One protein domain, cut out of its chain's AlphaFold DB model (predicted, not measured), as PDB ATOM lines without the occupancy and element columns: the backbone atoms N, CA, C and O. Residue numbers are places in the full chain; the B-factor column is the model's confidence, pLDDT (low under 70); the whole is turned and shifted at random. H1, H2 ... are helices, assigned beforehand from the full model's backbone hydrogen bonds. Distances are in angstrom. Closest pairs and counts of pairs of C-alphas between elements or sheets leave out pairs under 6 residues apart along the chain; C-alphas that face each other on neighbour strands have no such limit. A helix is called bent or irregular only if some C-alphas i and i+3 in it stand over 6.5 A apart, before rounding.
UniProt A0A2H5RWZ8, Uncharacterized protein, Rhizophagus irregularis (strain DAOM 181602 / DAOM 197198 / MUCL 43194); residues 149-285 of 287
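AT A GLANCE: This is residues 149 to 285 of the 287 residues of an uncharacterized protein of Rhizophagus irregularis (strain DAOM 181602 / DAOM 197198 / MUCL 43194) (UniProt A0A2H5RWZ8). One very long helix, H2, makes the length of this model, and near its far end H4 crosses it almost at a right angle, with H3 folding back from beyond the end of H2 to close a small triangle with the two. At the other end, the residues before H2, with the short H1, fold back along its beginning; after H4 the chain turns back, and the short H5 lies beside the last part of H4, near H2. The printed part has 137 residues with five named helices in the order H1, H2, H3, H4, H5 and no named strand, and its class is all helix. The whole is extended, with a radius of gyration of the C-alphas of 28.0 A and spans of 94 by 37 by 17 A.

IN THESE COORDINATES: Find C-alpha 170 at (198.314, 156.800, 176.052); from there H2, residues 170 to 225, runs 81.3 A to C-alpha 225 at (126.466, 194.227, 182.927). Before it, look for H1 at residues 160 to 163, 4.9 A from first to last C-alpha. After it, H3 takes residues 236 to 247 and measures 16.4 A. H4, residues 255 to 274, runs 28.9 A from C-alpha 255 at (143.261, 196.635, 173.867) to C-alpha 274 at (133.378, 169.658, 171.204). The last helix, H5, has residues 280 to 284 and measures 6.4 A, ending at C-alpha 284 at (147.892, 165.848, 170.997). No helix is bent or irregular.

HOW THE PARTS SIT: Begin with H2, the hub, which touches H1, H3 and H4. Look first at its residues 207 to 217, which alone touch residues 261 to 269 of H4; the closest C-alphas are those of Val 211 and Gly 265, 4.7 A apart. The lines of H2 and H4 stand at 84 degrees, about perpendicular. Farther along, residues 217 to 225 of H2 touch residues 236 to 240 of H3, and the closest C-alphas, of Glu 221 and Thr 240, are 5.8 A apart. H2 and H3 run opposite ways at a steep tilt of 57 degrees. H3 and H4 only just touch, with 3 pairs of C-alphas within 8 A, the closest being those of Asn 241 and Thr 255 at 6.7 A. These two run opposite ways at a steep tilt of 61 degrees, and the helix packing is mostly crossed. At the other end of H2, H1 only just touches residues 170 to 174, with 3 pairs of C-alphas within 8 A; the closest are Leu 163 and Phe 170, 6.6 A apart. H5 is close to but not clearly touching H2, with the C-alphas of Arg 204 and Thr 283 closest at 6.0 A. It is also close to but not clearly touching H4, where the closest C-alphas, of Ile 272 and Leu 282, are 7.6 A apart. H1 is apart from H3, H4 and H5, and H3 is apart from H5. In the backbones of H2, H3, H4 and H5, every O i to N i+4 pair is within hydrogen-bond range; H1 is too short for such a pair.

THE WHOLE: The C-alphas farthest apart are those of Ser 168 and Arg 232, at 94.0 A. Residues 192 to 199, which belong to H2, stand free, and so do residues 246 to 252. The printed part has no cut; the link from H4 to H5 is tight, the other links are short, and no link is long. The mean pLDDT of the printed part is 78.6; look for values under 70 at residues 149 to 153, 227 to 233, 249 to 253, 275 to 277 and 284 to 285.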
ATOM      1  N   GLN A 149     177.031 174.112 180.183       49.50
ATOM      2  CA  GLN A 149     178.267 173.667 180.823       49.50
ATOM      3  C   GLN A 149     178.164 173.656 182.353       49.50
ATOM      4  O   GLN A 149     178.663 172.720 182.978       49.50
ATOM      5  N   ASN A 150     177.473 174.630 182.953       55.50
ATOM      6  CA  ASN A 150     177.371 174.748 184.413       55.50
ATOM      7  C   ASN A 150     176.370 173.759 185.027       55.50
ATOM      8  O   ASN A 150     176.557 173.319 186.155       55.50
ATOM      9  N   GLU A 151     175.318 173.385 184.297       55.75
ATOM     10  CA  GLU A 151     174.264 172.507 184.832       55.75
ATOM     11  C   GLU A 151     174.615 171.014 184.744       55.75
ATOM     12  O   GLU A 151     174.172 170.215 185.566       55.75
ATOM     13  N   LEU A 152     175.418 170.616 183.750       60.97
ATOM     14  CA  LEU A 152     175.724 169.204 183.500       60.97
ATOM     15  C   LEU A 152     176.898 168.667 184.335       60.97
ATOM     16  O   LEU A 152     177.127 167.453 184.314       60.97
ATOM     17  N   ASN A 153     177.603 169.542 185.073       64.94
ATOM     18  CA  ASN A 153     178.726 169.217 185.968       64.94
ATOM     19  C   ASN A 153     179.634 168.127 185.383       64.94
ATOM     20  O   ASN A 153     179.840 167.060 185.969       64.94
ATOM     21  N   PHE A 154     180.111 168.361 184.161       71.75
ATOM     22  CA  PHE A 154     180.935 167.386 183.469       71.75
ATOM     23  C   PHE A 154     182.271 167.200 184.201       71.75
ATOM     24  O   PHE A 154     182.933 168.196 184.492       71.75
ATOM     25  N   PRO A 155     182.692 165.956 184.503       72.12
ATOM     26  CA  PRO A 155     184.021 165.706 185.045       72.12
ATOM     27  C   PRO A 155     185.101 166.262 184.115       72.12
ATOM     28  O   PRO A 155     184.988 166.186 182.889       72.12
ATOM     29  N   GLU A 156     186.150 166.817 184.719       72.56
ATOM     30  CA  GLU A 156     187.278 167.396 183.998       72.56
ATOM     31  C   GLU A 156     187.977 166.320 183.157       72.56
ATOM     32  O   GLU A 156     188.288 165.224 183.631       72.56
ATOM     33  N   ILE A 157     188.187 166.627 181.878       80.25
ATOM     34  CA  ILE A 157     188.796 165.717 180.908       80.25
ATOM     35  C   ILE A 157     190.246 166.145 180.696       80.25
ATOM     36  O   ILE A 157     190.539 167.336 180.606       80.25
ATOM     37  N   ILE A 158     191.157 165.175 180.585       79.44
ATOM     38  CA  ILE A 158     192.550 165.447 180.220       79.44
ATOM     39  C   ILE A 158     192.616 166.221 178.895       79.44
ATOM     40  O   ILE A 158     191.981 165.840 177.912       79.44
ATOM     41  N   SER A 159     193.397 167.302 178.860       82.19
ATOM     42  CA  SER A 159     193.607 168.060 177.625       82.19
ATOM     43  C   SER A 159     194.368 167.230 176.595       82.19
ATOM     44  O   SER A 159     195.212 166.398 176.940       82.19
ATOM     45  N   GLU A 160     194.154 167.515 175.316       83.75
ATOM     46  CA  GLU A 160     194.832 166.846 174.202       83.75
ATOM     47  C   GLU A 160     196.355 166.981 174.328       83.75
ATOM     48  O   GLU A 160     197.106 166.040 174.089       83.75
ATOM     49  N   THR A 161     196.818 168.145 174.787       79.94
ATOM     50  CA  THR A 161     198.238 168.440 175.011       79.94
ATOM     51  C   THR A 161     198.860 167.642 176.150       79.94
ATOM     52  O   THR A 161     200.060 167.384 176.115       79.94
ATOM     53  N   ASN A 162     198.080 167.274 177.166       81.19
ATOM     54  CA  ASN A 162     198.548 166.441 178.271       81.19
ATOM     55  C   ASN A 162     198.407 164.956 177.938       81.19
ATOM     56  O   ASN A 162     199.254 164.169 178.348       81.19
ATOM     57  N   LEU A 163     197.409 164.596 177.127       83.81
ATOM     58  CA  LEU A 163     197.261 163.258 176.576       83.81
ATOM     59  C   LEU A 163     198.474 162.883 175.710       83.81
ATOM     60  O   LEU A 163     199.049 161.820 175.894       83.81
ATOM     61  N   LEU A 164     198.918 163.782 174.828       81.81
ATOM     62  CA  LEU A 164     200.069 163.569 173.935       81.81
ATOM     63  C   LEU A 164     201.432 163.457 174.645       81.81
ATOM     64  O   LEU A 164     202.414 163.110 173.998       81.81
ATOM     65  N   LYS A 165     201.515 163.776 175.943       86.44
ATOM     66  CA  LYS A 165     202.745 163.639 176.747       86.44
ATOM     67  C   LYS A 165     202.875 162.267 177.417       86.44
ATOM     68  O   LYS A 165     203.857 162.036 178.116       86.44
ATOM     69  N   LEU A 166     201.871 161.403 177.282       82.31
ATOM     70  CA  LEU A 166     201.863 160.068 177.872       82.31
ATOM     71  C   LEU A 166     202.489 159.072 176.892       82.31
ATOM     72  O   LEU A 166     202.074 159.018 175.740       82.31
ATOM     73  N   ASP A 167     203.441 158.268 177.371       76.50
ATOM     74  CA  ASP A 167     204.131 157.267 176.546       76.50
ATOM     75  C   ASP A 167     203.494 155.870 176.669       76.50
ATOM     76  O   ASP A 167     203.041 155.305 175.679       76.50
ATOM     77  N   SER A 168     203.421 155.292 177.877       78.69
ATOM     78  CA  SER A 168     202.939 153.910 178.079       78.69
ATOM     79  C   SER A 168     201.420 153.782 178.203       78.69
ATOM     80  O   SER A 168     200.848 152.770 177.807       78.69
ATOM     81  N   ASP A 169     200.766 154.810 178.748       82.88
ATOM     82  CA  ASP A 169     199.355 154.752 179.154       82.88
ATOM     83  C   ASP A 169     198.433 155.485 178.164       82.88
ATOM     84  O   ASP A 169     197.224 155.596 178.391       82.88
ATOM     85  N   PHE A 170     198.998 155.983 177.056       85.25
ATOM     86  CA  PHE A 170     198.314 156.800 176.052       85.25
ATOM     87  C   PHE A 170     197.029 156.146 175.546       85.25
ATOM     88  O   PHE A 170     195.964 156.756 175.607       85.25
ATOM     89  N   ASP A 171     197.114 154.896 175.086       84.06
ATOM     90  CA  ASP A 171     195.976 154.207 174.473       84.06
ATOM     91  C   ASP A 171     194.849 153.944 175.482       84.06
ATOM     92  O   ASP A 171     193.672 154.103 175.157       84.06
ATOM     93  N   ILE A 172     195.198 153.612 176.729       86.50
ATOM     94  CA  ILE A 172     194.229 153.352 177.803       86.50
ATOM     95  C   ILE A 172     193.514 154.648 178.198       86.50
ATOM     96  O   ILE A 172     192.285 154.679 178.311       86.50
ATOM     97  N   ILE A 173     194.272 155.728 178.404       85.12
ATOM     98  CA  ILE A 173     193.717 157.020 178.815       85.12
ATOM     99  C   ILE A 173     192.899 157.627 177.673       85.12
ATOM    100  O   ILE A 173     191.794 158.101 177.922       85.12
ATOM    101  N   LYS A 174     193.363 157.527 176.422       87.00
ATOM    102  CA  LYS A 174     192.615 157.951 175.231       87.00
ATOM    103  C   LYS A 174     191.260 157.252 175.140       87.00
ATOM    104  O   LYS A 174     190.246 157.924 174.970       87.00
ATOM    105  N   GLU A 175     191.229 155.929 175.271       86.94
ATOM    106  CA  GLU A 175     189.986 155.155 175.208       86.94
ATOM    107  C   GLU A 175     189.019 155.540 176.341       86.94
ATOM    108  O   GLU A 175     187.819 155.718 176.117       86.94
ATOM    109  N   ASN A 176     189.531 155.745 177.558       84.94
ATOM    110  CA  ASN A 176     188.720 156.200 178.688       84.94
ATOM    111  C   ASN A 176     188.192 157.628 178.489       84.94
ATOM    112  O   ASN A 176     187.025 157.894 178.772       84.94
ATOM    113  N   THR A 177     189.006 158.532 177.944       85.12
ATOM    114  CA  THR A 177     188.589 159.890 177.579       85.12
ATOM    115  C   THR A 177     187.491 159.871 176.520       85.12
ATOM    116  O   THR A 177     186.505 160.592 176.663       85.12
ATOM    117  N   ILE A 178     187.604 159.014 175.500       85.75
ATOM    118  CA  ILE A 178     186.558 158.841 174.482       85.75
ATOM    119  C   ILE A 178     185.260 158.350 175.131       85.75
ATOM    120  O   ILE A 178     184.208 158.930 174.874       85.75
ATOM    121  N   LYS A 179     185.309 157.348 176.018       86.44
ATOM    122  CA  LYS A 179     184.116 156.870 176.746       86.44
ATOM    123  C   LYS A 179     183.463 157.975 177.578       86.44
ATOM    124  O   LYS A 179     182.240 158.112 177.558       86.44
ATOM    125  N   THR A 180     184.260 158.792 178.263       84.62
ATOM    126  CA  THR A 180     183.761 159.946 179.026       84.62
ATOM    127  C   THR A 180     183.110 160.985 178.112       84.62
ATOM    128  O   THR A 180     182.002 161.433 178.396       84.62
ATOM    129  N   LEU A 181     183.733 161.308 176.974       83.44
ATOM    130  CA  LEU A 181     183.169 162.224 175.977       83.44
ATOM    131  C   LEU A 181     181.867 161.693 175.367       83.44
ATOM    132  O   LEU A 181     180.917 162.457 175.208       83.44
ATOM    133  N   VAL A 182     181.788 160.395 175.070       86.62
ATOM    134  CA  VAL A 182     180.552 159.751 174.596       86.62
ATOM    135  C   VAL A 182     179.456 159.858 175.657       86.62
ATOM    136  O   VAL A 182     178.338 160.247 175.331       86.62
ATOM    137  N   ASN A 183     179.768 159.614 176.932       84.75
ATOM    138  CA  ASN A 183     178.809 159.813 178.020       84.75
ATOM    139  C   ASN A 183     178.364 161.279 178.144       84.75
ATOM    140  O   ASN A 183     177.196 161.542 178.424       84.75
ATOM    141  N   HIS A 184     179.264 162.242 177.923       83.62
ATOM    142  CA  HIS A 184     178.898 163.659 177.901       83.62
ATOM    143  C   HIS A 184     177.962 163.972 176.735       83.62
ATOM    144  O   HIS A 184     176.963 164.658 176.929       83.62
ATOM    145  N   LEU A 185     178.235 163.419 175.551       84.25
ATOM    146  CA  LEU A 185     177.381 163.569 174.376       84.25
ATOM    147  C   LEU A 185     175.974 163.005 174.621       84.25
ATOM    148  O   LEU A 185     174.997 163.664 174.277       84.25
ATOM    149  N   ILE A 186     175.869 161.832 175.254       85.44
ATOM    150  CA  ILE A 186     174.580 161.229 175.632       85.44
ATOM    151  C   ILE A 186     173.821 162.157 176.588       85.44
ATOM    152  O   ILE A 186     172.667 162.476 176.332       85.44
ATOM    153  N   LYS A 187     174.483 162.689 177.624       83.56
ATOM    154  CA  LYS A 187     173.861 163.653 178.550       83.56
ATOM    155  C   LYS A 187     173.372 164.926 177.851       83.56
ATOM    156  O   LYS A 187     172.296 165.421 178.168       83.56
ATOM    157  N   VAL A 188     174.149 165.467 176.907       82.94
ATOM    158  CA  VAL A 188     173.720 166.626 176.102       82.94
ATOM    159  C   VAL A 188     172.501 166.264 175.252       82.94
ATOM    160  O   VAL A 188     171.555 167.041 175.185       82.94
ATOM    161  N   TYR A 189     172.507 165.087 174.628       83.25
ATOM    162  CA  TYR A 189     171.390 164.601 173.825       83.25
ATOM    163  C   TYR A 189     170.103 164.452 174.650       83.25
ATOM    164  O   TYR A 189     169.057 164.958 174.239       83.25
ATOM    165  N   ASP A 190     170.185 163.828 175.826       82.62
ATOM    166  CA  ASP A 190     169.042 163.654 176.727       82.62
ATOM    167  C   ASP A 190     168.465 165.010 177.159       82.62
ATOM    168  O   ASP A 190     167.250 165.204 177.146       82.62
ATOM    169  N   LYS A 191     169.330 165.995 177.429       81.31
ATOM    170  CA  LYS A 191     168.908 167.352 177.791       81.31
ATOM    171  C   LYS A 191     168.223 168.104 176.645       81.31
ATOM    172  O   LYS A 191     167.261 168.828 176.880       81.31
ATOM    173  N   ILE A 192     168.672 167.922 175.401       82.19
ATOM    174  CA  ILE A 192     167.993 168.496 174.223       82.19
ATOM    175  C   ILE A 192     166.568 167.932 174.099       82.19
ATOM    176  O   ILE A 192     165.631 168.664 173.771       82.19
ATOM    177  N   LEU A 193     166.387 166.635 174.366       82.31
ATOM    178  CA  LEU A 193     165.059 166.018 174.382       82.31
ATOM    179  C   LEU A 193     164.196 166.536 175.538       82.31
ATOM    180  O   LEU A 193     163.006 166.786 175.342       82.31
ATOM    181  N   GLU A 194     164.782 166.723 176.718       82.56
ATOM    182  CA  GLU A 194     164.100 167.298 177.878       82.56
ATOM    183  C   GLU A 194     163.615 168.728 177.604       82.56
ATOM    184  O   GLU A 194     162.443 169.028 177.833       82.56
ATOM    185  N   GLU A 195     164.449 169.577 176.996       81.69
ATOM    186  CA  GLU A 195     164.059 170.932 176.590       81.69
ATOM    187  C   GLU A 195     162.896 170.897 175.583       81.69
ATOM    188  O   GLU A 195     161.935 171.666 175.689       81.69
ATOM    189  N   HIS A 196     162.911 169.953 174.635       83.00
ATOM    190  CA  HIS A 196     161.778 169.765 173.730       83.00
ATOM    191  C   HIS A 196     160.486 169.425 174.493       83.00
ATOM    192  O   HIS A 196     159.440 170.034 174.242       83.00
ATOM    193  N   ILE A 197     160.548 168.507 175.460       82.69
ATOM    194  CA  ILE A 197     159.403 168.152 176.310       82.69
ATOM    195  C   ILE A 197     158.920 169.375 177.103       82.69
ATOM    196  O   ILE A 197     157.714 169.641 177.146       82.69
ATOM    197  N   GLU A 198     159.832 170.164 177.666       82.88
ATOM    198  CA  GLU A 198     159.505 171.369 178.427       82.88
ATOM    199  C   GLU A 198     158.808 172.428 177.558       82.88
ATOM    200  O   GLU A 198     157.787 173.006 177.953       82.88
ATOM    201  N   THR A 199     159.288 172.648 176.329       82.62
ATOM    202  CA  THR A 199     158.639 173.584 175.396       82.62
ATOM    203  C   THR A 199     157.203 173.167 175.075       82.62
ATOM    204  O   THR A 199     156.307 174.022 175.011       82.62
ATOM    205  N   GLU A 200     156.947 171.864 174.955       81.06
ATOM    206  CA  GLU A 200     155.611 171.312 174.756       81.06
ATOM    207  C   GLU A 200     154.737 171.441 176.006       81.06
ATOM    208  O   GLU A 200     153.593 171.898 175.906       81.06
ATOM    209  N   ILE A 201     155.262 171.163 177.203       81.50
ATOM    210  CA  ILE A 201     154.556 171.420 178.472       81.50
ATOM    211  C   ILE A 201     154.145 172.892 178.556       81.50
ATOM    212  O   ILE A 201     152.980 173.211 178.832       81.50
ATOM    213  N   ARG A 202     155.067 173.801 178.238       82.94
ATOM    214  CA  ARG A 202     154.818 175.243 178.233       82.94
ATOM    215  C   ARG A 202     153.765 175.635 177.199       82.94
ATOM    216  O   ARG A 202     152.907 176.473 177.494       82.94
ATOM    217  N   ARG A 203     153.771 175.028 176.004       83.50
ATOM    218  CA  ARG A 203     152.712 175.206 174.990       83.50
ATOM    219  C   ARG A 203     151.348 174.788 175.544       83.50
ATOM    220  O   ARG A 203     150.404 175.581 175.485       83.50
ATOM    221  N   ARG A 204     151.252 173.600 176.152       81.69
ATOM    222  CA  ARG A 204     150.014 173.083 176.769       81.69
ATOM    223  C   ARG A 204     149.513 174.008 177.891       81.69
ATOM    224  O   ARG A 204     148.319 174.309 177.962       81.69
ATOM    225  N   ARG A 205     150.419 174.534 178.726       82.50
ATOM    226  CA  ARG A 205     150.109 175.482 179.815       82.50
ATOM    227  C   ARG A 205     149.589 176.826 179.277       82.50
ATOM    228  O   ARG A 205     148.610 177.357 179.805       82.50
ATOM    229  N   LYS A 206     150.150 177.338 178.171       84.31
ATOM    230  CA  LYS A 206     149.665 178.562 177.497       84.31
ATOM    231  C   LYS A 206     148.205 178.452 177.045       84.31
ATOM    232  O   LYS A 206     147.452 179.407 177.231       84.31
ATOM    233  N   PHE A 207     147.772 177.307 176.508       82.69
ATOM    234  CA  PHE A 207     146.366 177.107 176.119       82.69
ATOM    235  C   PHE A 207     145.406 177.216 177.303       82.69
ATOM    236  O   PHE A 207     144.389 177.910 177.205       82.69
ATOM    237  N   ARG A 208     145.762 176.614 178.445       83.25
ATOM    238  CA  ARG A 208     145.009 176.770 179.701       83.25
ATOM    239  C   ARG A 208     144.983 178.231 180.150       83.25
ATOM    240  O   ARG A 208     143.928 178.736 180.524       83.25
ATOM    241  N   GLY A 209     146.108 178.935 180.017       83.06
ATOM    242  CA  GLY A 209     146.208 180.375 180.268       83.06
ATOM    243  C   GLY A 209     145.212 181.209 179.450       83.06
ATOM    244  O   GLY A 209     144.528 182.060 180.018       83.06
ATOM    245  N   TYR A 210     145.063 180.941 178.148       84.75
ATOM    246  CA  TYR A 210     144.100 181.658 177.298       84.75
ATOM    247  C   TYR A 210     142.640 181.411 177.694       84.75
ATOM    248  O   TYR A 210     141.839 182.348 177.690       84.75
ATOM    249  N   VAL A 211     142.282 180.174 178.047       84.50
ATOM    250  CA  VAL A 211     140.918 179.848 178.497       84.50
ATOM    251  C   VAL A 211     140.633 180.471 179.863       84.50
ATOM    252  O   VAL A 211     139.584 181.085 180.043       84.50
ATOM    253  N   ASN A 212     141.588 180.424 180.794       84.25
ATOM    254  CA  ASN A 212     141.460 181.097 182.087       84.25
ATOM    255  C   ASN A 212     141.292 182.612 181.920       84.25
ATOM    256  O   ASN A 212     140.419 183.210 182.553       84.25
ATOM    257  N   PHE A 213     142.069 183.230 181.023       85.69
ATOM    258  CA  PHE A 213     141.916 184.645 180.684       85.69
ATOM    259  C   PHE A 213     140.499 184.945 180.178       85.69
ATOM    260  O   PHE A 213     139.872 185.902 180.634       85.69
ATOM    261  N   LEU A 214     139.964 184.108 179.281       86.38
ATOM    262  CA  LEU A 214     138.600 184.250 178.774       86.38
ATOM    263  C   LEU A 214     137.548 184.124 179.883       86.38
ATOM    264  O   LEU A 214     136.646 184.957 179.944       86.38
ATOM    265  N   MET A 215     137.665 183.134 180.768       85.06
ATOM    266  CA  MET A 215     136.719 182.941 181.873       85.06
ATOM    267  C   MET A 215     136.710 184.135 182.834       85.06
ATOM    268  O   MET A 215     135.644 184.589 183.254       85.06
ATOM    269  N   ILE A 216     137.885 184.671 183.176       85.69
ATOM    270  CA  ILE A 216     138.000 185.871 184.017       85.69
ATOM    271  C   ILE A 216     137.386 187.073 183.295       85.69
ATOM    272  O   ILE A 216     136.589 187.801 183.887       85.69
ATOM    273  N   TYR A 217     137.689 187.249 182.006       86.62
ATOM    274  CA  TYR A 217     137.120 188.323 181.196       86.62
ATOM    275  C   TYR A 217     135.587 188.267 181.159       86.62
ATOM    276  O   TYR A 217     134.936 189.271 181.434       86.62
ATOM    277  N   GLN A 218     135.005 187.091 180.901       84.81
ATOM    278  CA  GLN A 218     133.553 186.876 180.903       84.81
ATOM    279  C   GLN A 218     132.931 187.191 182.270       84.81
ATOM    280  O   GLN A 218     131.879 187.826 182.333       84.81
ATOM    281  N   LYS A 219     133.584 186.817 183.381       85.44
ATOM    282  CA  LYS A 219     133.124 187.209 184.724       85.44
ATOM    283  C   LYS A 219     133.093 188.730 184.873       85.44
ATOM    284  O   LYS A 219     132.095 189.270 185.348       85.44
ATOM    285  N   ILE A 220     134.136 189.435 184.430       84.69
ATOM    286  CA  ILE A 220     134.169 190.905 184.467       84.69
ATOM    287  C   ILE A 220     133.078 191.498 183.561       84.69
ATOM    288  O   ILE A 220     132.432 192.462 183.970       84.69
ATOM    289  N   GLU A 221     132.819 190.929 182.378       84.50
ATOM    290  CA  GLU A 221     131.699 191.340 181.512       84.50
ATOM    291  C   GLU A 221     130.353 191.223 182.243       84.50
ATOM    292  O   GLU A 221     129.557 192.164 182.201       84.50
ATOM    293  N   VAL A 222     130.117 190.115 182.956       83.62
ATOM    294  CA  VAL A 222     128.904 189.921 183.768       83.62
ATOM    295  C   VAL A 222     128.796 191.007 184.836       83.62
ATOM    296  O   VAL A 222     127.765 191.673 184.911       83.62
ATOM    297  N   TYR A 223     129.858 191.270 185.602       81.50
ATOM    298  CA  TYR A 223     129.850 192.343 186.606       81.50
ATOM    299  C   TYR A 223     129.663 193.737 185.992       81.50
ATOM    300  O   TYR A 223     128.955 194.562 186.565       81.50
ATOM    301  N   CYS A 224     130.225 194.004 184.810       78.50
ATOM    302  CA  CYS A 224     129.993 195.252 184.077       78.50
ATOM    303  C   CYS A 224     128.532 195.383 183.621       78.50
ATOM    304  O   CYS A 224     127.998 196.489 183.584       78.50
ATOM    305  N   ASN A 225     127.874 194.264 183.310       77.06
ATOM    306  CA  ASN A 225     126.466 194.227 182.927       77.06
ATOM    307  C   ASN A 225     125.505 194.412 184.117       77.06
ATOM    308  O   ASN A 225     124.393 194.893 183.926       77.06
ATOM    309  N   LEU A 226     125.922 194.074 185.342       76.56
ATOM    310  CA  LEU A 226     125.110 194.266 186.554       76.56
ATOM    311  C   LEU A 226     124.946 195.746 186.960       76.56
ATOM    312  O   LEU A 226     124.097 196.062 187.796       76.56
ATOM    313  N   TYR A 227     125.723 196.670 186.386       62.28
ATOM    314  CA  TYR A 227     125.589 198.099 186.679       62.28
ATOM    315  C   TYR A 227     124.285 198.665 186.093       62.28
ATOM    316  O   TYR A 227     124.086 198.693 184.882       62.28
ATOM    317  N   LYS A 228     123.414 199.190 186.968       56.31
ATOM    318  CA  LYS A 228     122.099 199.764 186.611       56.31
ATOM    319  C   LYS A 228     122.166 200.992 185.688       56.31
ATOM    320  O   LYS A 228     121.159 201.352 185.089       56.31
ATOM    321  N   THR A 229     123.324 201.640 185.563       60.00
ATOM    322  CA  THR A 229     123.517 202.855 184.756       60.00
ATOM    323  C   THR A 229     124.732 202.712 183.850       60.00
ATOM    324  O   THR A 229     125.868 202.646 184.321       60.00
ATOM    325  N   ARG A 230     124.490 202.698 182.538       63.00
ATOM    326  CA  ARG A 230     125.512 202.722 181.487       63.00
ATOM    327  C   ARG A 230     125.524 204.096 180.819       63.00
ATOM    328  O   ARG A 230     124.463 204.641 180.518       63.00
ATOM    329  N   ALA A 231     126.713 204.623 180.533       65.94
ATOM    330  CA  ALA A 231     126.855 205.816 179.707       65.94
ATOM    331  C   ALA A 231     126.343 205.546 178.279       65.94
ATOM    332  O   ALA A 231     126.625 204.503 177.681       65.94
ATOM    333  N   ARG A 232     125.564 206.480 177.722       65.50
ATOM    334  CA  ARG A 232     124.963 206.343 176.387       65.50
ATOM    335  C   ARG A 232     126.066 206.170 175.332       65.50
ATOM    336  O   ARG A 232     126.914 207.040 175.187       65.50
ATOM    337  N   GLY A 233     126.037 205.054 174.599       69.50
ATOM    338  CA  GLY A 233     127.011 204.729 173.544       69.50
ATOM    339  C   GLY A 233     128.168 203.811 173.963       69.50
ATOM    340  O   GLY A 233     128.930 203.377 173.103       69.50
ATOM    341  N   GLU A 234     128.298 203.454 175.244       72.25
ATOM    342  CA  GLU A 234     129.334 202.520 175.702       72.25
ATOM    343  C   GLU A 234     128.844 201.063 175.626       72.25
ATOM    344  O   GLU A 234     127.752 200.739 176.084       72.25
ATOM    345  N   THR A 235     129.623 200.151 175.040       81.00
ATOM    346  CA  THR A 235     129.282 198.714 175.019       81.00
ATOM    347  C   THR A 235     129.832 198.004 176.260       81.00
ATOM    348  O   THR A 235     130.819 198.467 176.828       81.00
ATOM    349  N   ILE A 236     129.247 196.854 176.654       78.50
ATOM    350  CA  ILE A 236     129.762 196.017 177.770       78.50
ATOM    351  C   ILE A 236     131.264 195.778 177.582       78.50
ATOM    352  O   ILE A 236     132.056 196.059 178.470       78.50
ATOM    353  N   LYS A 237     131.660 195.365 176.374       81.19
ATOM    354  CA  LYS A 237     133.052 195.076 176.014       81.19
ATOM    355  C   LYS A 237     133.978 196.276 176.173       81.19
ATOM    356  O   LYS A 237     135.095 196.122 176.656       81.19
ATOM    357  N   ASN A 238     133.538 197.464 175.754       81.19
ATOM    358  CA  ASN A 238     134.364 198.665 175.857       81.19
ATOM    359  C   ASN A 238     134.580 199.056 177.326       81.19
ATOM    360  O   ASN A 238     135.707 199.319 177.737       81.19
ATOM    361  N   GLN A 239     133.517 198.981 178.126       80.38
ATOM    362  CA  GLN A 239     133.564 199.224 179.565       80.38
ATOM    363  C   GLN A 239     134.470 198.212 180.284       80.38
ATOM    364  O   GLN A 239     135.294 198.594 181.113       80.38
ATOM    365  N   THR A 240     134.361 196.925 179.938       82.44
ATOM    366  CA  THR A 240     135.211 195.854 180.471       82.44
ATOM    367  C   THR A 240     136.680 196.079 180.121       82.44
ATOM    368  O   THR A 240     137.524 196.051 181.013       82.44
ATOM    369  N   ASN A 241     136.998 196.372 178.856       83.62
ATOM    370  CA  ASN A 241     138.374 196.654 178.434       83.62
ATOM    371  C   ASN A 241     138.947 197.876 179.158       83.62
ATOM    372  O   ASN A 241     140.080 197.831 179.628       83.62
ATOM    373  N   LYS A 242     138.153 198.946 179.288       82.00
ATOM    374  CA  LYS A 242     138.555 200.160 180.001       82.00
ATOM    375  C   LYS A 242     138.864 199.871 181.468       82.00
ATOM    376  O   LYS A 242     139.922 200.272 181.931       82.00
ATOM    377  N   LYS A 243     138.005 199.117 182.163       83.62
ATOM    378  CA  LYS A 243     138.236 198.706 183.559       83.62
ATOM    379  C   LYS A 243     139.474 197.828 183.718       83.62
ATOM    380  O   LYS A 243     140.229 198.019 184.661       83.62
ATOM    381  N   ILE A 244     139.702 196.883 182.804       83.44
ATOM    382  CA  ILE A 244     140.904 196.036 182.837       83.44
ATOM    383  C   ILE A 244     142.165 196.893 182.702       83.44
ATOM    384  O   ILE A 244     143.102 196.696 183.465       83.44
ATOM    385  N   ILE A 245     142.170 197.855 181.776       81.50
ATOM    386  CA  ILE A 245     143.309 198.755 181.552       81.50
ATOM    387  C   ILE A 245     143.501 199.716 182.736       81.50
ATOM    388  O   ILE A 245     144.628 199.946 183.159       81.50
ATOM    389  N   GLU A 246     142.411 200.252 183.288       82.44
ATOM    390  CA  GLU A 246     142.419 201.169 184.434       82.44
ATOM    391  C   GLU A 246     142.968 200.503 185.703       82.44
ATOM    392  O   GLU A 246     143.794 201.090 186.397       82.44
ATOM    393  N   TYR A 247     142.545 199.268 185.990       81.88
ATOM    394  CA  TYR A 247     143.003 198.520 187.163       81.88
ATOM    395  C   TYR A 247     144.305 197.748 186.930       81.88
ATOM    396  O   TYR A 247     144.924 197.291 187.891       81.88
ATOM    397  N   SER A 248     144.762 197.603 185.683       74.81
ATOM    398  CA  SER A 248     146.118 197.138 185.422       74.81
ATOM    399  C   SER A 248     147.079 198.292 185.697       74.81
ATOM    400  O   SER A 248     147.374 199.091 184.814       74.81
ATOM    401  N   SER A 249     147.612 198.373 186.917       61.16
ATOM    402  CA  SER A 249     148.561 199.415 187.364       61.16
ATOM    403  C   SER A 249     149.863 199.496 186.547       61.16
ATOM    404  O   SER A 249     150.740 200.304 186.830       61.16
ATOM    405  N   SER A 250     150.019 198.643 185.537       57.62
ATOM    406  CA  SER A 250     151.122 198.629 184.590       57.62
ATOM    407  C   SER A 250     150.528 198.594 183.186       57.62
ATOM    408  O   SER A 250     149.593 197.838 182.935       57.62
ATOM    409  N   SER A 251     151.089 199.364 182.258       60.62
ATOM    410  CA  SER A 251     150.744 199.430 180.826       60.62
ATOM    411  C   SER A 251     150.955 198.108 180.051       60.62
ATOM    412  O   SER A 251     151.174 198.114 178.841       60.62
ATOM    413  N   LYS A 252     150.900 196.961 180.740       63.84
ATOM    414  CA  LYS A 252     151.131 195.607 180.226       63.84
ATOM    415  C   LYS A 252     150.086 195.161 179.208       63.84
ATOM    416  O   LYS A 252     150.395 194.297 178.398       63.84
ATOM    417  N   PHE A 253     148.875 195.719 179.238       64.00
ATOM    418  CA  PHE A 253     147.790 195.310 178.350       64.00
ATOM    419  C   PHE A 253     147.408 196.426 177.382       64.00
ATOM    420  O   PHE A 253     146.889 197.465 177.792       64.00
ATOM    421  N   LYS A 254     147.586 196.188 176.079       74.25
ATOM    422  CA  LYS A 254     146.903 196.976 175.048       74.25
ATOM    423  C   LYS A 254     145.555 196.331 174.732       74.25
ATOM    424  O   LYS A 254     145.396 195.112 174.794       74.25
ATOM    425  N   THR A 255     144.583 197.131 174.301       73.88
ATOM    426  CA  THR A 255     143.261 196.635 173.867       73.88
ATOM    427  C   THR A 255     143.363 195.572 172.764       73.88
ATOM    428  O   THR A 255     142.539 194.660 172.692       73.88
ATOM    429  N   GLN A 256     144.390 195.668 171.913       79.75
ATOM    430  CA  GLN A 256     144.685 194.677 170.875       79.75
ATOM    431  C   GLN A 256     145.073 193.319 171.475       79.75
ATOM    432  O   GLN A 256     144.523 192.303 171.051       79.75
ATOM    433  N   ASP A 257     145.922 193.303 172.504       81.12
ATOM    434  CA  ASP A 257     146.384 192.077 173.168       81.12
ATOM    435  C   ASP A 257     145.220 191.353 173.855       81.12
ATOM    436  O   ASP A 257     145.035 190.148 173.680       81.12
ATOM    437  N   ILE A 258     144.354 192.112 174.537       82.81
ATOM    438  CA  ILE A 258     143.115 191.597 175.141       82.81
ATOM    439  C   ILE A 258     142.229 190.951 174.064       82.81
ATOM    440  O   ILE A 258     141.715 189.847 174.248       82.81
ATOM    441  N   SER A 259     142.069 191.606 172.907       85.44
ATOM    442  CA  SER A 259     141.270 191.065 171.803       85.44
ATOM    443  C   SER A 259     141.850 189.765 171.246       85.44
ATOM    444  O   SER A 259     141.089 188.832 170.975       85.44
ATOM    445  N   ILE A 260     143.175 189.685 171.092       86.50
ATOM    446  CA  ILE A 260     143.864 188.475 170.630       86.50
ATOM    447  C   ILE A 260     143.636 187.339 171.628       86.50
ATOM    448  O   ILE A 260     143.174 186.273 171.224       86.50
ATOM    449  N   PHE A 261     143.858 187.569 172.924       85.88
ATOM    450  CA  PHE A 261     143.683 186.540 173.953       85.88
ATOM    451  C   PHE A 261     142.240 186.045 174.051       85.88
ATOM    452  O   PHE A 261     142.021 184.839 174.133       85.88
ATOM    453  N   ILE A 262     141.249 186.933 173.937       87.25
ATOM    454  CA  ILE A 262     139.833 186.536 173.909       87.25
ATOM    455  C   ILE A 262     139.510 185.725 172.653       87.25
ATOM    456  O   ILE A 262     138.817 184.714 172.741       87.25
ATOM    457  N   LYS A 263     139.970 186.157 171.472       87.12
ATOM    458  CA  LYS A 263     139.716 185.435 170.213       87.12
ATOM    459  C   LYS A 263     140.337 184.040 170.247       87.12
ATOM    460  O   LYS A 263     139.664 183.077 169.884       87.12
ATOM    461  N   THR A 264     141.582 183.937 170.701       84.62
ATOM    462  CA  THR A 264     142.291 182.664 170.853       84.62
ATOM    463  C   THR A 264     141.615 181.786 171.902       84.62
ATOM    464  O   THR A 264     141.273 180.647 171.598       84.62
ATOM    465  N   GLY A 265     141.308 182.332 173.082       84.62
ATOM    466  CA  GLY A 265     140.590 181.625 174.141       84.62
ATOM    467  C   GLY A 265     139.244 181.073 173.671       84.62
ATOM    468  O   GLY A 265     138.959 179.912 173.920       84.62
ATOM    469  N   LYS A 266     138.451 181.847 172.913       85.38
ATOM    470  CA  LYS A 266     137.146 181.395 172.387       85.38
ATOM    471  C   LYS A 266     137.268 180.258 171.379       85.38
ATOM    472  O   LYS A 266     136.419 179.374 171.344       85.38
ATOM    473  N   ARG A 267     138.305 180.286 170.535       83.44
ATOM    474  CA  ARG A 267     138.585 179.190 169.595       83.44
ATOM    475  C   ARG A 267     138.936 177.915 170.353       83.44
ATOM    476  O   ARG A 267     138.378 176.870 170.044       83.44
ATOM    477  N   ILE A 268     139.799 178.026 171.363       82.25
ATOM    478  CA  ILE A 268     140.199 176.899 172.213       82.25
ATOM    479  C   ILE A 268     138.996 176.374 173.009       82.25
ATOM    480  O   ILE A 268     138.727 175.184 172.971       82.25
ATOM    481  N   GLU A 269     138.213 177.244 173.651       81.38
ATOM    482  CA  GLU A 269     137.000 176.876 174.397       81.38
ATOM    483  C   GLU A 269     135.982 176.139 173.513       81.38
ATOM    484  O   GLU A 269     135.403 175.144 173.943       81.38
ATOM    485  N   LYS A 270     135.798 176.574 172.259       81.06
ATOM    486  CA  LYS A 270     134.930 175.879 171.297       81.06
ATOM    487  C   LYS A 270     135.460 174.490 170.932       81.06
ATOM    488  O   LYS A 270     134.667 173.587 170.713       81.06
ATOM    489  N   LEU A 271     136.777 174.307 170.854       76.00
ATOM    490  CA  LEU A 271     137.369 172.986 170.621       76.00
ATOM    491  C   LEU A 271     137.198 172.077 171.846       76.00
ATOM    492  O   LEU A 271     136.820 170.924 171.690       76.00
ATOM    493  N   ILE A 272     137.376 172.623 173.052       76.62
ATOM    494  CA  ILE A 272     137.164 171.921 174.328       76.62
ATOM    495  C   ILE A 272     135.703 171.496 174.499       76.62
ATOM    496  O   ILE A 272     135.411 170.411 174.994       76.62
ATOM    497  N   SER A 273     134.750 172.346 174.116       75.06
ATOM    498  CA  SER A 273     133.331 172.012 174.248       75.06
ATOM    499  C   SER A 273     132.888 170.913 173.281       75.06
ATOM    500  O   SER A 273     131.955 170.181 173.597       75.06
ATOM    501  N   LEU A 274     133.572 170.767 172.141       70.81
ATOM    502  CA  LEU A 274     133.378 169.658 171.204       70.81
ATOM    503  C   LEU A 274     134.012 168.348 171.697       70.81
ATOM    504  O   LEU A 274     133.612 167.285 171.237       70.81
ATOM    505  N   SER A 275     134.970 168.424 172.622       65.69
ATOM    506  CA  SER A 275     135.701 167.287 173.187       65.69
ATOM    507  C   SER A 275     135.216 166.874 174.577       65.69
ATOM    508  O   SER A 275     135.999 166.370 175.366       65.69
ATOM    509  N   ASN A 276     133.958 167.163 174.937       68.50
ATOM    510  CA  ASN A 276     133.413 166.902 176.280       68.50
ATOM    511  C   ASN A 276     134.239 167.491 177.442       68.50
ATOM    512  O   ASN A 276     134.160 167.030 178.576       68.50
ATOM    513  N   ARG A 277     134.948 168.599 177.189       62.94
ATOM    514  CA  ARG A 277     135.870 169.278 178.119       62.94
ATOM    515  C   ARG A 277     137.201 168.585 178.362       62.94
ATOM    516  O   ARG A 277     137.930 168.956 179.283       62.94
ATOM    517  N   GLU A 278     137.554 167.659 177.493       73.94
ATOM    518  CA  GLU A 278     138.781 166.900 177.628       73.94
ATOM    519  C   GLU A 278     139.911 167.610 176.889       73.94
ATOM    520  O   GLU A 278     139.862 167.858 175.679       73.94
ATOM    521  N   TRP A 279     140.920 168.015 177.662       74.06
ATOM    522  CA  TRP A 279     142.073 168.773 177.176       74.06
ATOM    523  C   TRP A 279     143.025 167.927 176.339       74.06
ATOM    524  O   TRP A 279     143.820 168.479 175.578       74.06
ATOM    525  N   GLU A 280     142.931 166.609 176.474       73.81
ATOM    526  CA  GLU A 280     143.866 165.644 175.916       73.81
ATOM    527  C   GLU A 280     143.911 165.728 174.376       73.81
ATOM    528  O   GLU A 280     144.987 165.709 173.767       73.81
ATOM    529  N   LEU A 281     142.762 166.011 173.748       71.31
ATOM    530  CA  LEU A 281     142.646 166.264 172.307       71.31
ATOM    531  C   LEU A 281     143.486 167.444 171.820       71.31
ATOM    532  O   LEU A 281     144.167 167.368 170.796       71.31
ATOM    533  N   LEU A 282     143.433 168.555 172.551       71.75
ATOM    534  CA  LEU A 282     144.158 169.774 172.196       71.75
ATOM    535  C   LEU A 282     145.653 169.649 172.448       71.75
ATOM    536  O   LEU A 282     146.454 170.325 171.805       71.75
ATOM    537  N   THR A 283     146.030 168.808 173.404       70.88
ATOM    538  CA  THR A 283     147.434 168.567 173.708       70.88
ATOM    539  C   THR A 283     148.109 167.662 172.678       70.88
ATOM    540  O   THR A 283     149.291 167.873 172.417       70.88
ATOM    541  N   LEU A 284     147.372 166.739 172.044       69.94
ATOM    542  CA  LEU A 284     147.892 165.848 170.997       69.94
ATOM    543  C   LEU A 284     148.063 166.529 169.643       69.94
ATOM    544  O   LEU A 284     149.051 166.291 168.954       69.94
ATOM    545  N   PHE A 285     147.129 167.392 169.243       64.88
ATOM    546  CA  PHE A 285     147.293 168.121 167.990       64.88
ATOM    547  C   PHE A 285     148.300 169.270 168.169       64.88
ATOM    548  O   PHE A 285     148.021 170.306 168.784       64.88
TER     549      PHE A 285